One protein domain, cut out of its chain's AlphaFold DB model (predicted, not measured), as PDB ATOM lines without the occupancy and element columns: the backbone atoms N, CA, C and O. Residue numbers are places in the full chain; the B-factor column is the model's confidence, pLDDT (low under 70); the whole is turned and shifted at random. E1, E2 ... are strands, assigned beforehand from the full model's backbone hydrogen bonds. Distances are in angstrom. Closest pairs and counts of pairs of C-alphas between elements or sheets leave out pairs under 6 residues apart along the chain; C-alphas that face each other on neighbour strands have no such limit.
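AT A GLANCE: This is residues 72 to 113 of the 113 residues of the protein "T2SSG domain-containing protein" of Verrucomicrobia bacterium (UniProt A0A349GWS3). There is little regular structure here: one small two-stranded hairpin, E1 and E2, whose tip at residues 88 to 93 sticks out, with long loops at its other end. Residues 99 to 113 fold back so that 111 to 112 pair antiparallel with 97 to 98 of E2. The printed part has 42 residues, with no named helix and an antiparallel sheet, E1 - E2; the class is all strand, though named elements hold only 7 residues. It is only just compact, close to loose, with a radius of gyration of the C-alphas of 10.9 A, and flat, spanning 31 by 26 by 14 A.

HOW THE PARTS SIT: Look first at E1, residues 84 to 86, then at E2, residues 95 to 98: they form a hairpin, antiparallel at 167 degrees. C-alphas 85 and 96 face each other at 4.7 A. Check N 84 and O 97, within hydrogen-bond range at 2.8 A.

IN THESE COORDINATES: Find C-alpha 84 at (51.551, 0.477, -37.023), where E1 begins its 6.9 A. E2 runs 10.3 A to C-alpha 98 at (48.653, 1.094, -42.508).

THE WHOLE: The C-alphas farthest apart, of Pro 90 and Pro 101, are 31.5 A apart. The printed part has no cut, and the link from E1 to E2 is short. Residues 72 to 74 have pLDDT under 70.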
ATOM      1  N   SER A  72      48.722 -11.871 -28.695       52.84
ATOM      2  CA  SER A  72      48.619 -10.795 -29.682       52.84
ATOM      3  C   SER A  72      48.112 -11.365 -31.005       52.84
ATOM      4  O   SER A  72      48.888 -11.893 -31.800       52.84
ATOM      5  N   ILE A  73      46.805 -11.280 -31.242       54.34
ATOM      6  CA  ILE A  73      46.260 -11.352 -32.599       54.34
ATOM      7  C   ILE A  73      46.279  -9.917 -33.128       54.34
ATOM      8  O   ILE A  73      45.477  -9.089 -32.697       54.34
ATOM      9  N   THR A  74      47.233  -9.601 -34.005       61.47
ATOM     10  CA  THR A  74      47.295  -8.294 -34.672       61.47
ATOM     11  C   THR A  74      46.238  -8.243 -35.775       61.47
ATOM     12  O   THR A  74      46.080  -9.196 -36.536       61.47
ATOM     13  N   ILE A  75      45.492  -7.139 -35.866       78.25
ATOM     14  CA  ILE A  75      44.619  -6.877 -37.017       78.25
ATOM     15  C   ILE A  75      45.532  -6.533 -38.202       78.25
ATOM     16  O   ILE A  75      46.381  -5.650 -38.082       78.25
ATOM     17  N   SER A  76      45.377  -7.231 -39.325       83.75
ATOM     18  CA  SER A  76      46.070  -6.902 -40.576       83.75
ATOM     19  C   SER A  76      45.253  -5.917 -41.410       83.75
ATOM     20  O   SER A  76      44.020  -5.907 -41.354       83.75
ATOM     21  N   ASP A  77      45.941  -5.101 -42.198       88.00
ATOM     22  CA  ASP A  77      45.342  -4.241 -43.210       88.00
ATOM     23  C   ASP A  77      44.926  -5.038 -44.473       88.00
ATOM     24  O   ASP A  77      45.202  -6.241 -44.575       88.00
ATOM     25  N   PRO A  78      44.242  -4.410 -45.455       91.06
ATOM     26  CA  PRO A  78      43.830  -5.084 -46.691       91.06
ATOM     27  C   PRO A  78      44.977  -5.642 -47.549       91.06
ATOM     28  O   PRO A  78      44.720  -6.474 -48.421       91.06
ATOM     29  N   TRP A  79      46.217  -5.202 -47.320       91.12
ATOM     30  CA  TRP A  79      47.419  -5.668 -48.018       91.12
ATOM     31  C   TRP A  79      48.171  -6.752 -47.237       91.12
ATOM     32  O   TRP A  79      49.198  -7.247 -47.699       91.12
ATOM     33  N   GLY A  80      47.637  -7.177 -46.088       86.31
ATOM     34  CA  GLY A  80      48.199  -8.237 -45.257       86.31
ATOM     35  C   GLY A  80      49.308  -7.770 -44.314       86.31
ATOM     36  O   GLY A  80      49.917  -8.610 -43.651       86.31
ATOM     37  N   SER A  81      49.559  -6.463 -44.221       85.44
ATOM     38  CA  SER A  81      50.536  -5.895 -43.291       85.44
ATOM     39  C   SER A  81      49.900  -5.610 -41.933       85.44
ATOM     40  O   SER A  81      48.713  -5.314 -41.817       85.44
ATOM     41  N   GLU A  82      50.689  -5.709 -40.867       86.25
ATOM     42  CA  GLU A  82      50.245  -5.289 -39.536       86.25
ATOM     43  C   GLU A  82      50.134  -3.762 -39.460       86.25
ATOM     44  O   GLU A  82      51.066  -3.053 -39.859       86.25
ATOM     45  N   PHE A  83      49.043  -3.259 -38.872       85.06
ATOM     46  CA  PHE A  83      48.929  -1.836 -38.551       85.06
ATOM     47  C   PHE A  83      50.069  -1.391 -37.631       85.06
ATOM     48  O   PHE A  83      50.456  -2.081 -36.682       85.06
ATOM     49  N   LYS A  84      50.583  -0.192 -37.883       86.75
ATOM     50  CA  LYS A  84      51.551   0.477 -37.023       86.75
ATOM     51  C   LYS A  84      50.824   1.367 -36.031       86.75
ATOM     52  O   LYS A  84      49.835   2.015 -36.364       86.75
ATOM     53  N   TYR A  85      51.320   1.380 -34.800       88.38
ATOM     54  CA  TYR A  85      50.741   2.120 -33.689       88.38
ATOM     55  C   TYR A  85      51.819   2.946 -33.000       88.38
ATOM     56  O   TYR A  85      52.895   2.440 -32.675       88.38
ATOM     57  N   GLN A  86      51.496   4.202 -32.709       87.50
ATOM     58  CA  GLN A  86      52.322   5.064 -31.882       87.50
ATOM     59  C   GLN A  86      51.442   5.861 -30.928       87.50
ATOM     60  O   GLN A  86      50.466   6.485 -31.326       87.50
ATOM     61  N   SER A  87      51.825   5.884 -29.658       89.75
ATOM     62  CA  SER A  87      51.255   6.796 -28.673       89.75
ATOM     63  C   SER A  87      52.404   7.347 -27.840       89.75
ATOM     64  O   SER A  87      52.913   6.639 -26.968       89.75
ATOM     65  N   PRO A  88      52.907   8.553 -28.142       79.81
ATOM     66  CA  PRO A  88      53.984   9.148 -27.367       79.81
ATOM     67  C   PRO A  88      53.477   9.564 -25.982       79.81
ATOM     68  O   PRO A  88      52.304   9.898 -25.818       79.81
ATOM     69  N   SER A  89      54.365   9.576 -24.981       70.75
ATOM     70  CA  SER A  89      54.062  10.156 -23.662       70.75
ATOM     71  C   SER A  89      53.528  11.589 -23.835       70.75
ATOM     72  O   SER A  89      54.113  12.340 -24.620       70.75
ATOM     73  N   PRO A  90      52.434  11.992 -23.158       85.50
ATOM     74  CA  PRO A  90      51.779  11.350 -22.007       85.50
ATOM     75  C   PRO A  90      50.705  10.294 -22.347       85.50
ATOM     76  O   PRO A  90      49.821  10.039 -21.534       85.50
ATOM     77  N   HIS A  91      50.748   9.690 -23.536       79.06
ATOM     78  CA  HIS A  91      49.815   8.657 -24.013       79.06
ATOM     79  C   HIS A  91      48.351   9.119 -24.074       79.06
ATOM     80  O   HIS A  91      47.406   8.355 -23.872       79.06
ATOM     81  N   GLN A  92      48.151  10.413 -24.333       83.00
ATOM     82  CA  GLN A  92      46.819  11.015 -24.434       83.00
ATOM     83  C   GLN A  92      46.232  10.927 -25.842       83.00
ATOM     84  O   GLN A  92      45.008  10.961 -25.992       83.00
ATOM     85  N   GLU A  93      47.100  10.770 -26.836       85.12
ATOM     86  CA  GLU A  93      46.786  10.665 -28.255       85.12
ATOM     87  C   GLU A  93      47.486   9.438 -28.835       85.12
ATOM     88  O   GLU A  93      48.476   8.941 -28.284       85.12
ATOM     89  N   TYR A  94      46.942   8.928 -29.931       87.38
ATOM     90  CA  TYR A  94      47.535   7.822 -30.659       87.38
ATOM     91  C   TYR A  94      47.385   8.046 -32.157       87.38
ATOM     92  O   TYR A  94      46.406   8.633 -32.619       87.38
ATOM     93  N   THR A  95      48.348   7.514 -32.892       89.19
ATOM     94  CA  THR A  95      48.302   7.375 -34.339       89.19
ATOM     95  C   THR A  95      48.282   5.888 -34.648       89.19
ATOM     96  O   THR A  95      49.079   5.120 -34.101       89.19
ATOM     97  N   LEU A  96      47.345   5.487 -35.497       90.56
ATOM     98  CA  LEU A  96      47.259   4.141 -36.050       90.56
ATOM     99  C   LEU A  96      47.294   4.279 -37.570       90.56
ATOM    100  O   LEU A  96      46.500   5.042 -38.120       90.56
ATOM    101  N   TRP A  97      48.205   3.576 -38.239       92.56
ATOM    102  CA  TRP A  97      48.337   3.669 -39.692       92.56
ATOM    103  C   TRP A  97      48.665   2.333 -40.357       92.56
ATOM    104  O   TRP A  97      49.234   1.434 -39.736       92.56
ATOM    105  N   SER A  98      48.262   2.194 -41.617       92.50
ATOM    106  CA  SER A  98      48.653   1.094 -42.508       92.50
ATOM    107  C   SER A  98      49.805   1.561 -43.391       92.50
ATOM    108  O   SER A  98      49.791   2.711 -43.824       92.50
ATOM    109  N   CYS A  99      50.757   0.667 -43.673       92.12
ATOM    110  CA  CYS A  99      51.858   0.931 -44.604       92.12
ATOM    111  C   CYS A  99      51.434   0.875 -46.084       92.12
ATOM    112  O   CYS A  99      52.286   0.775 -46.957       92.12
ATOM    113  N   GLY A 100      50.132   0.804 -46.363       92.62
ATOM    114  CA  GLY A 100      49.625   0.747 -47.722       92.62
ATOM    115  C   GLY A 100      50.085  -0.487 -48.515       92.62
ATOM    116  O   GLY A 100      50.558  -1.484 -47.957       92.62
ATOM    117  N   PRO A 101      49.900  -0.448 -49.845       95.31
ATOM    118  CA  PRO A 101      50.363  -1.489 -50.752       95.31
ATOM    119  C   PRO A 101      51.870  -1.768 -50.713       95.31
ATOM    120  O   PRO A 101      52.261  -2.892 -51.039       95.31
ATOM    121  N   ASP A 102      52.715  -0.779 -50.401       92.88
ATOM    122  CA  ASP A 102      54.172  -0.941 -50.461       92.88
ATOM    123  C   ASP A 102      54.775  -1.579 -49.193       92.88
ATOM    124  O   ASP A 102      55.923  -2.042 -49.208       92.88
ATOM    125  N   GLY A 103      53.991  -1.659 -48.111       90.12
ATOM    126  CA  GLY A 103      54.372  -2.296 -46.851       90.12
ATOM    127  C   GLY A 103      55.450  -1.539 -46.063       90.12
ATOM    128  O   GLY A 103      55.911  -2.021 -45.022       90.12
ATOM    129  N   THR A 104      55.854  -0.358 -46.524       91.25
ATOM    130  CA  THR A 104      56.953   0.441 -45.991       91.25
ATOM    131  C   THR A 104      56.405   1.688 -45.320       91.25
ATOM    132  O   THR A 104      55.847   2.559 -45.954       91.25
ATOM    133  N   SER A 105      56.624   1.829 -44.015       90.12
ATOM    134  CA  SER A 105      56.183   3.044 -43.328       90.12
ATOM    135  C   SER A 105      57.029   4.262 -43.719       90.12
ATOM    136  O   SER A 105      58.253   4.171 -43.850       90.12
ATOM    137  N   GLY A 106      56.384   5.424 -43.789       88.69
ATOM    138  CA  GLY A 106      56.978   6.726 -44.080       88.69
ATOM    139  C   GLY A 106      56.888   7.125 -45.552       88.69
ATOM    140  O   GLY A 106      57.585   8.051 -45.975       88.69
ATOM    141  N   THR A 107      56.074   6.423 -46.334       90.94
ATOM    142  CA  THR A 107      55.892   6.614 -47.775       90.94
ATOM    143  C   THR A 107      54.559   7.307 -48.075       90.94
ATOM    144  O   THR A 107      53.790   7.667 -47.184       90.94
ATOM    145  N   ALA A 108      54.312   7.600 -49.354       91.44
ATOM    146  CA  ALA A 108      53.143   8.371 -49.778       91.44
ATOM    147  C   ALA A 108      51.819   7.589 -49.696       91.44
ATOM    148  O   ALA A 108      50.756   8.195 -49.825       91.44
ATOM    149  N   ASP A 109      51.878   6.267 -49.537       88.75
ATOM    150  CA  ASP A 109      50.730   5.365 -49.456       88.75
ATOM    151  C   ASP A 109      50.360   4.958 -48.025       88.75
ATOM    152  O   ASP A 109      49.391   4.217 -47.847       88.75
ATOM    153  N   ASP A 110      51.051   5.496 -47.014       89.50
ATOM    154  CA  ASP A 110      50.639   5.372 -45.618       89.50
ATOM    155  C   ASP A 110      49.218   5.936 -45.415       89.50
ATOM    156  O   ASP A 110      48.917   7.083 -45.764       89.50
ATOM    157  N   ILE A 111      48.338   5.146 -44.793       91.75
ATOM    158  CA  ILE A 111      46.958   5.552 -44.474       91.75
ATOM    159  C   ILE A 111      46.816   5.717 -42.964       91.75
ATOM    160  O   ILE A 111      46.885   4.731 -42.231       91.75
ATOM    161  N   THR A 112      46.574   6.948 -42.508       90.44
ATOM    162  CA  THR A 112      46.446   7.327 -41.088       90.44
ATOM    163  C   THR A 112      44.987   7.548 -40.662       90.44
ATOM    164  O   THR A 112      44.094   7.662 -41.506       90.44
ATOM    165  N   ASN A 113      44.749   7.613 -39.347       84.31
ATOM    166  CA  ASN A 113      43.454   7.921 -38.723       84.31
ATOM    167  C   ASN A 113      43.137   9.419 -38.595       84.31
ATOM    168  O   ASN A 113      44.047  10.251 -38.805       84.31
TER     169      ASN A 113